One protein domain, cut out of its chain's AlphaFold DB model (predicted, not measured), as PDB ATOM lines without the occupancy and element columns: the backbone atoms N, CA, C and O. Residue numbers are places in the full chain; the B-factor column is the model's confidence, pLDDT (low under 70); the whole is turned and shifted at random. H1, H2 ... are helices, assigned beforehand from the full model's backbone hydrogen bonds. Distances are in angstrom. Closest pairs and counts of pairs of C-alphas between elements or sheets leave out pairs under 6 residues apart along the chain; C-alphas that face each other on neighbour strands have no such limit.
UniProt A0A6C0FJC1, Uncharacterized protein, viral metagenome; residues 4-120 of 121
ATOM      1  N   HIS A   4     163.406 156.740 171.283       73.06
ATOM      2  CA  HIS A   4     164.737 157.335 171.271       73.06
ATOM      3  C   HIS A   4     164.737 158.836 170.965       73.06
ATOM      4  O   HIS A   4     165.442 159.586 171.639       73.06
ATOM      5  N   ALA A   5     163.910 159.300 170.019       74.81
ATOM      6  CA  ALA A   5     163.775 160.730 169.741       74.81
ATOM      7  C   ALA A   5     163.308 161.487 170.995       74.81
ATOM      8  O   ALA A   5     163.861 162.533 171.339       74.81
ATOM      9  N   THR A   6     162.352 160.922 171.738       82.50
ATOM     10  CA  THR A   6     161.872 161.492 173.004       82.50
ATOM     11  C   THR A   6     162.993 161.614 174.042       82.50
ATOM     12  O   THR A   6     163.144 162.676 174.647       82.50
ATOM     13  N   THR A   7     163.824 160.581 174.213       85.00
ATOM     14  CA  THR A   7     164.973 160.610 175.138       85.00
ATOM     15  C   THR A   7     165.997 161.673 174.749       85.00
ATOM     16  O   THR A   7     166.455 162.441 175.596       85.00
ATOM     17  N   VAL A   8     166.323 161.772 173.460       83.38
ATOM     18  CA  VAL A   8     167.272 162.760 172.928       83.38
ATOM     19  C   VAL A   8     166.760 164.189 173.180       83.38
ATOM     20  O   VAL A   8     167.501 165.029 173.706       83.38
ATOM     21  N   PHE A   9     165.465 164.446 172.959       84.56
ATOM     22  CA  PHE A   9     164.833 165.727 173.297       84.56
ATOM     23  C   PHE A   9     164.796 166.010 174.802       84.56
ATOM     24  O   PHE A   9     165.022 167.153 175.214       84.56
ATOM     25  N   ALA A  10     164.537 165.004 175.638       89.12
ATOM     26  CA  ALA A  10     164.552 165.154 177.091       89.12
ATOM     27  C   ALA A  10     165.953 165.541 177.597       89.12
ATOM     28  O   ALA A  10     166.096 166.512 178.345       89.12
ATOM     29  N   LEU A  11     166.995 164.860 177.107       89.75
ATOM     30  CA  LEU A  11     168.394 165.178 177.401       89.75
ATOM     31  C   LEU A  11     168.758 166.597 176.968       89.75
ATOM     32  O   LEU A  11     169.412 167.331 177.711       89.75
ATOM     33  N   TYR A  12     168.327 167.016 175.781       90.12
ATOM     34  CA  TYR A  12     168.529 168.386 175.323       90.12
ATOM     35  C   TYR A  12     167.883 169.409 176.255       90.12
ATOM     36  O   TYR A  12     168.559 170.328 176.720       90.12
ATOM     37  N   ARG A  13     166.599 169.226 176.581       90.38
ATOM     38  CA  ARG A  13     165.863 170.126 177.479       90.38
ATOM     39  C   ARG A  13     166.520 170.209 178.856       90.38
ATOM     40  O   ARG A  13     166.664 171.311 179.384       90.38
ATOM     41  N   ALA A  14     166.974 169.081 179.405       93.06
ATOM     42  CA  ALA A  14     167.679 169.036 180.684       93.06
ATOM     43  C   ALA A  14     168.978 169.859 180.650       93.06
ATOM     44  O   ALA A  14     169.176 170.748 181.479       93.06
ATOM     45  N   LYS A  15     169.824 169.646 179.635       92.56
ATOM     46  CA  LYS A  15     171.079 170.398 179.465       92.56
ATOM     47  C   LYS A  15     170.833 171.900 179.269       92.56
ATOM     48  O   LYS A  15     171.526 172.728 179.861       92.56
ATOM     49  N   MET A  16     169.819 172.270 178.486       92.38
ATOM     50  CA  MET A  16     169.456 173.675 178.270       92.38
ATOM     51  C   MET A  16     168.907 174.351 179.530       92.38
ATOM     52  O   MET A  16     169.174 175.532 179.749       92.38
ATOM     53  N   ARG A  17     168.183 173.619 180.387       91.94
ATOM     54  CA  ARG A  17     167.714 174.130 181.683       91.94
ATOM     55  C   ARG A  17     168.886 174.517 182.583       91.94
ATOM     56  O   ARG A  17     168.856 175.594 183.173       91.94
ATOM     57  N   ILE A  18     169.936 173.693 182.617       91.44
ATOM     58  CA  ILE A  18     171.177 174.008 183.338       91.44
ATOM     59  C   ILE A  18     171.800 175.287 182.774       91.44
ATOM     60  O   ILE A  18     172.054 176.228 183.519       91.44
ATOM     61  N   ALA A  19     171.964 175.373 181.450       90.44
ATOM     62  CA  ALA A  19     172.517 176.569 180.814       90.44
ATOM     63  C   ALA A  19     171.707 177.838 181.150       90.44
ATOM     64  O   ALA A  19     172.292 178.880 181.446       90.44
ATOM     65  N   ARG A  20     170.368 177.752 181.158       89.50
ATOM     66  CA  ARG A  20     169.470 178.864 181.521       89.50
ATOM     67  C   ARG A  20     169.649 179.297 182.972       89.50
ATOM     68  O   ARG A  20     169.739 180.488 183.243       89.50
ATOM     69  N   ASN A  21     169.768 178.346 183.894       87.56
ATOM     70  CA  ASN A  21     170.040 178.646 185.301       87.56
ATOM     71  C   ASN A  21     171.414 179.294 185.529       87.56
ATOM     72  O   ASN A  21     171.647 179.864 186.589       87.56
ATOM     73  N   MET A  22     172.294 179.241 184.531       86.88
ATOM     74  CA  MET A  22     173.626 179.841 184.540       86.88
ATOM     75  C   MET A  22     173.723 181.101 183.666       86.88
ATOM     76  O   MET A  22     174.829 181.529 183.336       86.88
ATOM     77  N   GLY A  23     172.590 181.682 183.252       86.75
ATOM     78  CA  GLY A  23     172.554 182.943 182.504       86.75
ATOM     79  C   GLY A  23     172.314 182.826 180.999       86.75
ATOM     80  O   GLY A  23     172.364 183.841 180.309       86.75
ATOM     81  N   TYR A  24     172.046 181.634 180.451       88.62
ATOM     82  CA  TYR A  24     171.656 181.517 179.041       88.62
ATOM     83  C   TYR A  24     170.274 182.128 178.787       88.62
ATOM     84  O   TYR A  24     169.301 181.780 179.460       88.62
ATOM     85  N   VAL A  25     170.173 182.946 177.741       86.25
ATOM     86  CA  VAL A  25     168.910 183.494 177.237       86.25
ATOM     87  C   VAL A  25     168.614 182.890 175.866       86.25
ATOM     88  O   VAL A  25     169.463 182.901 174.969       86.25
ATOM     89  N   TYR A  26     167.409 182.344 175.700       80.50
ATOM     90  CA  TYR A  26     166.957 181.823 174.410       80.50
ATOM     91  C   TYR A  26     166.923 182.936 173.354       80.50
ATOM     92  O   TYR A  26     166.607 184.079 173.655       80.50
ATOM     93  N   GLY A  27     167.273 182.600 172.110       72.69
ATOM     94  CA  GLY A  27     167.336 183.560 170.995       72.69
ATOM     95  C   GLY A  27     168.695 184.249 170.827       72.69
ATOM     96  O   GLY A  27     169.057 184.608 169.714       72.69
ATOM     97  N   ASN A  28     169.518 184.310 171.876       73.25
ATOM     98  CA  ASN A  28     170.842 184.933 171.831       73.25
ATOM     99  C   ASN A  28     171.924 183.940 171.352       73.25
ATOM    100  O   ASN A  28     172.747 183.434 172.126       73.25
ATOM    101  N   TRP A  29     171.865 183.586 170.063       76.00
ATOM    102  CA  TRP A  29     172.807 182.651 169.447       76.00
ATOM    103  C   TRP A  29     174.075 183.366 168.978       76.00
ATOM    104  O   TRP A  29     174.063 184.115 168.006       76.00
ATOM    105  N   LYS A  30     175.202 183.093 169.643       76.06
ATOM    106  CA  LYS A  30     176.509 183.669 169.294       76.06
ATOM    107  C   LYS A  30     177.429 182.593 168.720       76.06
ATOM    108  O   LYS A  30     178.027 181.828 169.478       76.06
ATOM    109  N   GLN A  31     177.594 182.558 167.395       72.75
ATOM    110  CA  GLN A  31     178.451 181.566 166.722       72.75
ATOM    111  C   GLN A  31     179.910 181.599 167.204       72.75
ATOM    112  O   GLN A  31     180.523 180.551 167.377       72.75
ATOM    113  N   LYS A  32     180.433 182.785 167.553       76.75
ATOM    114  CA  LYS A  32     181.786 182.970 168.119       76.75
ATOM    115  C   LYS A  32     182.044 182.154 169.403       76.75
ATOM    116  O   LYS A  32     183.192 181.984 169.808       76.75
ATOM    117  N   LYS A  33     180.991 181.659 170.068       73.00
ATOM    118  CA  LYS A  33     181.081 180.853 171.296       73.00
ATOM    119  C   LYS A  33     181.103 179.342 171.046       73.00
ATOM    120  O   LYS A  33     181.310 178.592 171.998       73.00
ATOM    121  N   ILE A  34     180.919 178.891 169.807       82.06
ATOM    122  CA  ILE A  34     180.933 177.469 169.454       82.06
ATOM    123  C   ILE A  34     182.374 176.952 169.499       82.06
ATOM    124  O   ILE A  34     183.301 177.577 168.982       82.06
ATOM    125  N   CYS A  35     182.584 175.806 170.136       82.31
ATOM    126  CA  CYS A  35     183.857 175.109 170.116       82.31
ATOM    127  C   CYS A  35     183.684 173.588 170.153       82.31
ATOM    128  O   CYS A  35     182.657 173.055 170.574       82.31
ATOM    129  N   LYS A  36     184.737 172.878 169.730       80.12
ATOM    130  CA  LYS A  36     184.818 171.417 169.836       80.12
ATOM    131  C   LYS A  36     184.689 170.969 171.301       80.12
ATOM    132  O   LYS A  36     185.098 171.694 172.211       80.12
ATOM    133  N   SER A  37     184.158 169.766 171.507       77.44
ATOM    134  CA  SER A  37     183.886 169.137 172.810       77.44
ATOM    135  C   SER A  37     185.049 169.219 173.807       77.44
ATOM    136  O   SER A  37     184.876 169.706 174.921       77.44
ATOM    137  N   ASN A  38     186.260 168.854 173.384       80.56
ATOM    138  CA  ASN A  38     187.477 168.936 174.203       80.56
ATOM    139  C   ASN A  38     187.809 170.374 174.652       80.56
ATOM    140  O   ASN A  38     188.148 170.631 175.808       80.56
ATOM    141  N   LYS A  39     187.670 171.346 173.746       84.19
ATOM    142  CA  LYS A  39     187.896 172.766 174.029       84.19
ATOM    143  C   LYS A  39     186.808 173.329 174.939       84.19
ATOM    144  O   LYS A  39     187.113 174.196 175.755       84.19
ATOM    145  N   LEU A  40     185.571 172.846 174.814       84.81
ATOM    146  CA  LEU A  40     184.476 173.209 175.706       84.81
ATOM    147  C   LEU A  40     184.749 172.705 177.122       84.81
ATOM    148  O   LEU A  40     184.698 173.501 178.050       84.81
ATOM    149  N   GLU A  41     185.099 171.430 177.282       83.31
ATOM    150  CA  GLU A  41     185.409 170.846 178.591       83.31
ATOM    151  C   GLU A  41     186.541 171.612 179.287       83.31
ATOM    152  O   GLU A  41     186.382 172.058 180.423       83.31
ATOM    153  N   ARG A  42     187.625 171.898 178.555       85.69
ATOM    154  CA  ARG A  42     188.725 172.730 179.058       85.69
ATOM    155  C   ARG A  42     188.277 174.144 179.433       85.69
ATOM    156  O   ARG A  42     188.727 174.694 180.428       85.69
ATOM    157  N   ARG A  43     187.402 174.773 178.645       84.06
ATOM    158  CA  ARG A  43     186.876 176.109 178.973       84.06
ATOM    159  C   ARG A  43     185.994 176.081 180.214       84.06
ATOM    160  O   ARG A  43     186.039 177.023 180.992       84.06
ATOM    161  N   LEU A  44     185.218 175.023 180.420       82.19
ATOM    162  CA  LEU A  44     184.347 174.893 181.588       82.19
ATOM    163  C   LEU A  44     185.113 174.624 182.884       82.19
ATOM    164  O   LEU A  44     184.589 174.935 183.952       82.19
ATOM    165  N   SER A  45     186.336 174.094 182.803       79.38
ATOM    166  CA  SER A  45     187.219 173.923 183.958       79.38
ATOM    167  C   SER A  45     188.044 175.170 184.298       79.38
ATOM    168  O   SER A  45     188.561 175.266 185.409       79.38
ATOM    169  N   MET A  46     188.150 176.151 183.397       79.25
ATOM    170  CA  MET A  46     188.900 177.386 183.650       79.25
ATOM    171  C   MET A  46     188.229 178.243 184.732       79.25
ATOM    172  O   MET A  46     187.069 178.640 184.591       79.25
ATOM    173  N   LYS A  47     188.995 178.622 185.765       69.44
ATOM    174  CA  LYS A  47     188.550 179.457 186.901       69.44
ATOM    175  C   LYS A  47     187.949 180.808 186.488       69.44
ATOM    176  O   LYS A  47     187.092 181.334 187.187       69.44
ATOM    177  N   ASN A  48     188.355 181.357 185.346       68.50
ATOM    178  CA  ASN A  48     187.836 182.640 184.860       68.50
ATOM    179  C   ASN A  48     186.452 182.471 184.222       68.50
ATOM    180  O   ASN A  48     185.561 183.279 184.447       68.50
ATOM    181  N   VAL A  49     186.234 181.364 183.509       68.50
ATOM    182  CA  VAL A  49     184.923 181.013 182.949       68.50
ATOM    183  C   VAL A  49     183.974 180.608 184.079       68.50
ATOM    184  O   VAL A  49     182.853 181.102 184.112       68.50
ATOM    185  N   ILE A  50     184.468 179.793 185.029       65.50
ATOM    186  CA  ILE A  50     184.251 179.827 186.494       65.50
ATOM    187  C   ILE A  50     183.366 180.912 187.120       65.50
ATOM    188  O   ILE A  50     182.348 180.676 187.774       65.50
ATOM    189  N   ASN A  51     183.777 182.146 186.876       67.00
ATOM    190  CA  ASN A  51     183.316 183.320 187.593       67.00
ATOM    191  C   ASN A  51     182.742 184.358 186.626       67.00
ATOM    192  O   ASN A  51     182.687 185.534 186.951       67.00
ATOM    193  N   ASP A  52     182.319 183.939 185.433       70.75
ATOM    194  CA  ASP A  52     181.755 184.835 184.429       70.75
ATOM    195  C   ASP A  52     180.273 184.521 184.166       70.75
ATOM    196  O   ASP A  52     179.861 183.372 183.976       70.75
ATOM    197  N   SER A  53     179.478 185.590 184.099       67.69
ATOM    198  CA  SER A  53     178.103 185.633 183.590       67.69
ATOM    199  C   SER A  53     177.928 185.015 182.196       67.69
ATOM    200  O   SER A  53     176.844 184.556 181.841       67.69
ATOM    201  N   SER A  54     179.000 184.956 181.403       77.38
ATOM    202  CA  SER A  54     178.982 184.442 180.038       77.38
ATOM    203  C   SER A  54     178.966 182.909 179.947       77.38
ATOM    204  O   SER A  54     178.833 182.364 178.843       77.38
ATOM    205  N   ARG A  55     179.067 182.193 181.080       82.94
ATOM    206  CA  ARG A  55     179.141 180.725 181.100       82.94
ATOM    207  C   ARG A  55     177.856 180.063 180.609       82.94
ATOM    208  O   ARG A  55     177.937 179.152 179.785       82.94
ATOM    209  N   GLY A  56     176.686 180.526 181.055       86.31
ATOM    210  CA  GLY A  56     175.408 180.043 180.528       86.31
ATOM    211  C   GLY A  56     175.324 180.231 179.014       86.31
ATOM    212  O   GLY A  56     174.969 179.300 178.293       86.31
ATOM    213  N   GLU A  57     175.768 181.386 178.505       87.88
ATOM    214  CA  GLU A  57     175.869 181.631 177.062       87.88
ATOM    215  C   GLU A  57     176.810 180.652 176.350       87.88
ATOM    216  O   GLU A  57     176.455 180.124 175.297       87.88
ATOM    217  N   LEU A  58     177.999 180.389 176.896       87.50
ATOM    218  CA  LEU A  58     178.934 179.419 176.324       87.50
ATOM    219  C   LEU A  58     178.305 178.018 176.263       87.50
ATOM    220  O   LEU A  58     178.351 177.367 175.219       87.50
ATOM    221  N   LEU A  59     177.675 177.583 177.356       88.38
ATOM    222  CA  LEU A  59     177.024 176.280 177.466       88.38
ATOM    223  C   LEU A  59     175.855 176.134 176.499       88.38
ATOM    224  O   LEU A  59     175.850 175.218 175.679       88.38
ATOM    225  N   GLY A  60     174.888 177.049 176.556       89.19
ATOM    226  CA  GLY A  60     173.673 176.973 175.749       89.19
ATOM    227  C   GLY A  60     173.964 177.014 174.250       89.19
ATOM    228  O   GLY A  60     173.365 176.254 173.491       89.19
ATOM    229  N   ASN A  61     174.936 177.825 173.817       88.62
ATOM    230  CA  ASN A  61     175.333 177.884 172.408       88.62
ATOM    231  C   ASN A  61     175.966 176.573 171.924       88.62
ATOM    232  O   ASN A  61     175.626 176.104 170.840       88.62
ATOM    233  N   ASN A  62     176.836 175.953 172.727       88.31
ATOM    234  CA  ASN A  62     177.454 174.681 172.355       88.31
ATOM    235  C   ASN A  62     176.459 173.516 172.404       88.31
ATOM    236  O   ASN A  62     176.406 172.735 171.460       88.31
ATOM    237  N   ILE A  63     175.627 173.421 173.449       88.81
ATOM    238  CA  ILE A  63     174.579 172.390 173.555       88.81
ATOM    239  C   ILE A  63     173.648 172.466 172.344       88.81
ATOM    240  O   ILE A  63     173.352 171.445 171.728       88.81
ATOM    241  N   ARG A  64     173.204 173.676 171.981       86.69
ATOM    242  CA  ARG A  64     172.312 173.885 170.838       86.69
ATOM    243  C   ARG A  64     172.980 173.560 169.508       86.69
ATOM    244  O   ARG A  64     172.322 172.962 168.666       86.69
ATOM    245  N   TYR A  65     174.245 173.940 169.319       85.50
ATOM    246  CA  TYR A  65     174.995 173.618 168.105       85.50
ATOM    247  C   TYR A  65     175.119 172.103 167.916       85.50
ATOM    248  O   TYR A  65     174.651 171.583 166.909       85.50
ATOM    249  N   HIS A  66     175.644 171.392 168.916       77.50
ATOM    250  CA  HIS A  66     175.844 169.941 168.835       77.50
ATOM    251  C   HIS A  66     174.526 169.182 168.682       77.50
ATOM    252  O   HIS A  66     174.461 168.203 167.949       77.50
ATOM    253  N   TYR A  67     173.447 169.670 169.298       80.00
ATOM    254  CA  TYR A  67     172.123 169.084 169.111       80.00
ATOM    255  C   TYR A  67     171.549 169.340 167.710       80.00
ATOM    256  O   TYR A  67     171.019 168.428 167.093       80.00
ATOM    257  N   LYS A  68     171.667 170.562 167.171       74.06
ATOM    258  CA  LYS A  68     171.190 170.870 165.811       74.06
ATOM    259  C   LYS A  68     171.966 170.119 164.729       74.06
ATOM    260  O   LYS A  68     171.375 169.773 163.718       74.06
ATOM    261  N   VAL A  69     173.263 169.904 164.933       68.75
ATOM    262  CA  VAL A  69     174.118 169.181 163.981       68.75
ATOM    263  C   VAL A  69     173.904 167.664 164.076       68.75
ATOM    264  O   VAL A  69     173.967 166.991 163.057       68.75
ATOM    265  N   GLY A  70     173.608 167.121 165.265       63.62
ATOM    266  CA  GLY A  70     173.525 165.670 165.489       63.62
ATOM    267  C   GLY A  70     172.155 165.004 165.286       63.62
ATOM    268  O   GLY A  70     172.082 163.783 165.330       63.62
ATOM    269  N   VAL A  71     171.061 165.753 165.095       61.81
ATOM    270  CA  VAL A  71     169.689 165.182 165.068       61.81
ATOM    271  C   VAL A  71     169.234 164.714 163.675       61.81
ATOM    272  O   VAL A  71     168.177 164.106 163.556       61.81
ATOM    273  N   ASN A  72     170.035 164.914 162.627       59.94
ATOM    274  CA  ASN A  72     169.659 164.505 161.266       59.94
ATOM    275  C   ASN A  72     170.028 163.057 160.904       59.94
ATOM    276  O   ASN A  72     169.722 162.630 159.793       59.94
ATOM    277  N   ASN A  73     170.648 162.299 161.813       57.31
ATOM    278  CA  ASN A  73     171.079 160.936 161.524       57.31
ATOM    279  C   ASN A  73     170.105 159.904 162.114       57.31
ATOM    280  O   ASN A  73     169.834 159.887 163.317       57.31
ATOM    281  N   TYR A  74     169.553 159.065 161.232       60.38
ATOM    282  CA  TYR A  74     168.457 158.127 161.514       60.38
ATOM    283  C   TYR A  74     168.926 156.697 161.847       60.38
ATOM    284  O   TYR A  74     168.092 155.802 161.975       60.38
ATOM    285  N   ASP A  75     170.233 156.464 162.014       76.81
ATOM    286  CA  ASP A  75     170.769 155.161 162.427       76.81
ATOM    287  C   ASP A  75     170.592 154.943 163.944       76.81
ATOM    288  O   ASP A  75     170.981 155.770 164.771       76.81
ATOM    289  N   ILE A  76     170.023 153.797 164.325       74.94
ATOM    290  CA  ILE A  76     169.809 153.373 165.716       74.94
ATOM    291  C   ILE A  76     171.128 153.314 166.500       74.94
ATOM    292  O   ILE A  76     171.169 153.738 167.662       74.94
ATOM    293  N   CYS A  77     172.209 152.824 165.889       76.81
ATOM    294  CA  CYS A  77     173.526 152.766 166.528       76.81
ATOM    295  C   CYS A  77     174.037 154.173 166.860       76.81
ATOM    296  O   CYS A  77     174.531 154.434 167.963       76.81
ATOM    297  N   GLU A  78     173.839 155.109 165.937       77.56
ATOM    298  CA  GLU A  78     174.217 156.502 166.115       77.56
ATOM    299  C   GLU A  78     173.339 157.217 167.149       77.56
ATOM    300  O   GLU A  78     173.839 157.975 167.984       77.56
ATOM    301  N   ILE A  79     172.042 156.916 167.184       76.44
ATOM    302  CA  ILE A  79     171.118 157.431 168.198       76.44
ATOM    303  C   ILE A  79     171.525 156.968 169.604       76.44
ATOM    304  O   ILE A  79     171.560 157.782 170.530       76.44
ATOM    305  N   ASN A  80     171.876 155.694 169.784       80.38
ATOM    306  CA  ASN A  80     172.321 155.178 171.081       80.38
ATOM    307  C   ASN A  80     173.647 155.811 171.525       80.38
ATOM    308  O   ASN A  80     173.789 156.195 172.690       80.38
ATOM    309  N   LYS A  81     174.588 156.012 170.596       82.50
ATOM    310  CA  LYS A  81     175.815 156.773 170.858       82.50
ATOM    311  C   LYS A  81     175.503 158.208 171.297       82.50
ATOM    312  O   LYS A  81     176.000 158.653 172.330       82.50
ATOM    313  N   ASN A  82     174.608 158.894 170.589       78.69
ATOM    314  CA  ASN A  82     174.169 160.251 170.922       78.69
ATOM    315  C   ASN A  82     173.480 160.340 172.294       78.69
ATOM    316  O   ASN A  82     173.642 161.332 173.010       78.69
ATOM    317  N   ILE A  83     172.727 159.309 172.689       83.69
ATOM    318  CA  ILE A  83     172.131 159.206 174.027       83.69
ATOM    319  C   ILE A  83     173.229 159.073 175.090       83.69
ATOM    320  O   ILE A  83     173.223 159.835 176.061       83.69
ATOM    321  N   ASN A  84     174.193 158.169 174.896       85.56
ATOM    322  CA  ASN A  84     175.300 157.951 175.832       85.56
ATOM    323  C   ASN A  84     176.161 159.209 176.006       85.56
ATOM    324  O   ASN A  84     176.390 159.661 177.135       85.56
ATOM    325  N   ASP A  85     176.549 159.838 174.898       84.75
ATOM    326  CA  ASP A  85     177.257 161.119 174.901       84.75
ATOM    327  C   ASP A  85     176.407 162.208 175.571       84.75
ATOM    328  O   ASP A  85     176.896 163.027 176.356       84.75
ATOM    329  N   GLY A  86     175.097 162.194 175.322       84.75
ATOM    330  CA  GLY A  86     174.131 163.082 175.951       84.75
ATOM    331  C   GLY A  86     174.115 162.979 177.478       84.75
ATOM    332  O   GLY A  86     174.156 164.021 178.143       84.75
ATOM    333  N   PHE A  87     174.105 161.763 178.031       87.81
ATOM    334  CA  PHE A  87     174.180 161.514 179.475       87.81
ATOM    335  C   PHE A  87     175.551 161.858 180.063       87.81
ATOM    336  O   PHE A  87     175.620 162.442 181.147       87.81
ATOM    337  N   TYR A  88     176.643 161.553 179.355       89.25
ATOM    338  CA  TYR A  88     177.988 161.983 179.751       89.25
ATOM    339  C   TYR A  88     178.048 163.503 179.937       89.25
ATOM    340  O   TYR A  88     178.420 163.990 181.010       89.25
ATOM    341  N   TRP A  89     177.593 164.258 178.934       87.81
ATOM    342  CA  TRP A  89     177.555 165.714 179.006       87.81
ATOM    343  C   TRP A  89     176.621 166.220 180.095       87.81
ATOM    344  O   TRP A  89     176.975 167.166 180.791       87.81
ATOM    345  N   LEU A  90     175.459 165.596 180.294       89.12
ATOM    346  CA  LEU A  90     174.552 165.990 181.370       89.12
ATOM    347  C   LEU A  90     175.221 165.867 182.750       89.12
ATOM    348  O   LEU A  90     175.156 166.808 183.540       89.12
ATOM    349  N   ARG A  91     175.943 164.766 183.012       90.25
ATOM    350  CA  ARG A  91     176.718 164.593 184.255       90.25
ATOM    351  C   ARG A  91     177.781 165.678 184.421       90.25
ATOM    352  O   ARG A  91     177.875 166.290 185.484       90.25
ATOM    353  N   LYS A  92     178.544 165.969 183.363       88.50
ATOM    354  CA  LYS A  92     179.565 167.030 183.381       88.50
ATOM    355  C   LYS A  92     178.954 168.403 183.653       88.50
ATOM    356  O   LYS A  92     179.490 169.166 184.454       88.50
ATOM    357  N   LEU A  93     177.816 168.710 183.036       88.94
ATOM    358  CA  LEU A  93     177.111 169.974 183.236       88.94
ATOM    359  C   LEU A  93     176.556 170.112 184.653       88.94
ATOM    360  O   LEU A  93     176.672 171.190 185.224       88.94
ATOM    361  N   ASN A  94     176.035 169.038 185.248       88.88
ATOM    362  CA  ASN A  94     175.614 169.039 186.650       88.88
ATOM    363  C   ASN A  94     176.787 169.320 187.599       88.88
ATOM    364  O   ASN A  94     176.653 170.126 188.520       88.88
ATOM    365  N   ALA A  95     177.959 168.728 187.350       88.38
ATOM    366  CA  ALA A  95     179.158 169.011 188.139       88.38
ATOM    367  C   ALA A  95     179.598 170.481 188.008       88.38
ATOM    368  O   ALA A  95     179.908 171.140 188.999       88.38
ATOM    369  N   VAL A  96     179.578 171.028 186.786       88.06
ATOM    370  CA  VAL A  96     179.882 172.448 186.537       88.06
ATOM    371  C   VAL A  96     178.859 173.364 187.211       88.06
ATOM    372  O   VAL A  96     179.239 174.397 187.762       88.06
ATOM    373  N   TYR A  97     177.577 173.003 187.171       88.81
ATOM    374  CA  TYR A  97     176.511 173.766 187.809       88.81
ATOM    375  C   TYR A  97     176.654 173.779 189.331       88.81
ATOM    376  O   TYR A  97     176.548 174.841 189.932       88.81
ATOM    377  N   SER A  98     176.996 172.639 189.935       88.75
ATOM    378  CA  SER A  98     177.239 172.534 191.380       88.75
ATOM    379  C   SER A  98     178.348 173.495 191.820       88.75
ATOM    380  O   SER A  98     178.127 174.347 192.673       88.75
ATOM    381  N   ARG A  99     179.490 173.489 191.117       86.56
ATOM    382  CA  ARG A  99     180.588 174.445 191.365       86.56
ATOM    383  C   ARG A  99     180.183 175.896 191.120       86.56
ATOM    384  O   ARG A  99     180.674 176.804 191.773       86.56
ATOM    385  N   TYR A 100     179.317 176.145 190.137       85.81
ATOM    386  CA  TYR A 100     178.806 177.489 189.880       85.81
ATOM    387  C   TYR A 100     177.991 178.015 191.064       85.81
ATOM    388  O   TYR A 100     178.143 179.188 191.402       85.81
ATOM    389  N   LEU A 101     177.177 177.174 191.709       86.88
ATOM    390  CA  LEU A 101     176.370 177.574 192.865       86.88
ATOM    391  C   LEU A 101     177.223 178.079 194.036       86.88
ATOM    392  O   LEU A 101     176.789 178.996 194.725       86.88
ATOM    393  N   GLU A 102     178.455 177.596 194.181       86.62
ATOM    394  CA  GLU A 102     179.408 178.044 195.209       86.62
ATOM    395  C   GLU A 102     179.986 179.450 194.937       86.62
ATOM    396  O   GLU A 102     180.528 180.103 195.834       86.62
ATOM    397  N   THR A 103     179.859 179.968 193.711       83.50
ATOM    398  CA  THR A 103     180.451 181.260 193.333       83.50
ATOM    399  C   THR A 103     179.636 182.461 193.843       83.50
ATOM    400  O   THR A 103     178.415 182.391 193.964       83.50
ATOM    401  N   PRO A 104     180.250 183.639 194.072       82.38
ATOM    402  CA  PRO A 104     179.500 184.868 194.373       82.38
ATOM    403  C   PRO A 104     178.533 185.290 193.247       82.38
ATOM    404  O   PRO A 104     177.517 185.946 193.482       82.38
ATOM    405  N   TYR A 105     178.834 184.895 192.005       80.25
ATOM    406  CA  TYR A 105     178.039 185.230 190.826       80.25
ATOM    407  C   TYR A 105     176.689 184.518 190.789       80.25
ATOM    408  O   TYR A 105     175.712 185.131 190.350       80.25
ATOM    409  N   SER A 106     176.614 183.267 191.253       83.00
ATOM    410  CA  SER A 106     175.345 182.535 191.333       83.00
ATOM    411  C   SER A 106     174.353 183.277 192.223       83.00
ATOM    412  O   SER A 106     173.235 183.550 191.794       83.00
ATOM    413  N   ARG A 107     174.798 183.726 193.401       82.50
ATOM    414  CA  ARG A 107     173.997 184.505 194.352       82.50
ATOM    415  C   ARG A 107     173.490 185.805 193.730       82.50
ATOM    416  O   ARG A 107     172.295 186.083 193.774       82.50
ATOM    417  N   LYS A 108     174.372 186.570 193.073       81.56
ATOM    418  CA  LYS A 108     174.001 187.832 192.400       81.56
ATOM    419  C   LYS A 108     173.020 187.623 191.239       81.56
ATOM    420  O   LYS A 108     172.190 188.492 190.978       81.56
ATOM    421  N   TYR A 109     173.152 186.531 190.486       80.00
ATOM    422  CA  TYR A 109     172.265 186.227 189.361       80.00
ATOM    423  C   TYR A 109     170.895 185.730 189.834       80.00
ATOM    424  O   TYR A 109     169.875 186.217 189.356       80.00
ATOM    425  N   LEU A 110     170.872 184.808 190.801       79.50
ATOM    426  CA  LEU A 110     169.637 184.284 191.383       79.50
ATOM    427  C   LEU A 110     168.829 185.390 192.060       79.50
ATOM    428  O   LEU A 110     167.638 185.482 191.792       79.50
ATOM    429  N   LYS A 111     169.483 186.277 192.827       79.88
ATOM    430  CA  LYS A 111     168.837 187.458 193.415       79.88
ATOM    431  C   LYS A 111     168.147 188.307 192.343       79.88
ATOM    432  O   LYS A 111     166.935 188.448 192.376       79.88
ATOM    433  N   ARG A 112     168.886 188.741 191.311       77.94
ATOM    434  CA  ARG A 112     168.317 189.519 190.191       77.94
ATOM    435  C   ARG A 112     167.134 188.823 189.523       77.94
ATOM    436  O   ARG A 112     166.176 189.477 189.131       77.94
ATOM    437  N   ARG A 113     167.207 187.503 189.359       73.56
ATOM    438  CA  ARG A 113     166.148 186.723 188.721       73.56
ATOM    439  C   ARG A 113     164.890 186.620 189.594       73.56
ATOM    440  O   ARG A 113     163.804 186.659 189.029       73.56
ATOM    441  N   ILE A 114     165.037 186.502 190.916       75.62
ATOM    442  CA  ILE A 114     163.925 186.551 191.883       75.62
ATOM    443  C   ILE A 114     163.308 187.951 191.890       75.62
ATOM    444  O   ILE A 114     162.104 188.075 191.707       75.62
ATOM    445  N   ASP A 115     164.139 188.993 191.981       75.06
ATOM    446  CA  ASP A 115     163.690 190.390 191.972       75.06
ATOM    447  C   ASP A 115     162.897 190.705 190.693       75.06
ATOM    448  O   ASP A 115     161.834 191.307 190.748       75.06
ATOM    449  N   THR A 116     163.366 190.219 189.538       69.62
ATOM    450  CA  THR A 116     162.644 190.363 188.264       69.62
ATOM    451  C   THR A 116     161.291 189.655 188.307       69.62
ATOM    452  O   THR A 116     160.323 190.186 187.787       69.62
ATOM    453  N   PHE A 117     161.203 188.467 188.910       64.31
ATOM    454  CA  PHE A 117     159.952 187.706 188.986       64.31
ATOM    455  C   PHE A 117     158.906 188.395 189.870       64.31
ATOM    456  O   PHE A 117     157.734 188.398 189.515       64.31
ATOM    457  N   ASN A 118     159.342 189.019 190.966       59.44
ATOM    458  CA  ASN A 118     158.466 189.718 191.909       59.44
ATOM    459  C   ASN A 118     157.952 191.071 191.387       59.44
ATOM    460  O   ASN A 118     156.978 191.581 191.914       59.44
ATOM    461  N   ILE A 119     158.588 191.661 190.369       58.19
ATOM    462  CA  ILE A 119     158.126 192.911 189.729       58.19
ATOM    463  C   ILE A 119     156.944 192.663 188.772       58.19
ATOM    464  O   ILE A 119     156.221 193.591 188.428       58.19
ATOM    465  N   PHE A 120     156.751 191.419 188.325       51.81
ATOM    466  CA  PHE A 120     155.691 191.038 187.383       51.81
ATOM    467  C   PHE A 120     154.530 190.269 188.045       51.81
ATOM    468  O   PHE A 120     153.743 189.649 187.326       51.81
TER     469      PHE A 120
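What this domain is: This is residues 4 to 120 of the 121 residues of an uncharacterized protein of viral metagenome (UniProt A0A6C0FJC1). Helices H1, H4 and H5 lie side by side in an up-and-down bundle, each running against the one before it. H2 and tiny H3 lie beside H4 and H5; H6 turns off at the end of H5, and residues 114 to 120 stick out. The printed part has 117 residues, 89 of them in six named helices that follow in the order H1 to H6, with no named strand; the class is all helix, and the whole is compact, with a radius of gyration of the C-alphas of 15.0 A and spans of 46 by 34 by 25 A.

Where its parts are: H1, residues 4 to 21, begins at C-alpha (164.737, 157.335, 171.271) and is 26.1 A long. H2 is residues 37 to 45, H3 47 to 50, H4 55 to 70 at 22.4 A, H5 76 to 101 at 37.0 A. H6, 104 to 119, 23.3 A, ends at C-alpha (158.126, 192.911, 189.729).

How they stand to each other: H1 touches H4, closest C-alphas Ala 19 and Gly 56, 4.5 A, and H5, Lys 15 and Leu 90, 5.9 A. H6 is about perpendicular to H5, 85 degrees. Every O i to N i+4 pair is within hydrogen-bond range in H1, H2, H4, H5 and H6; H3 is too short for one.

The domain as a whole: The printed part has no cut. The link H1 to H2 is long. Residues 47 to 51, 53, 69 to 74 and 116 to 120 have pLDDT under 70.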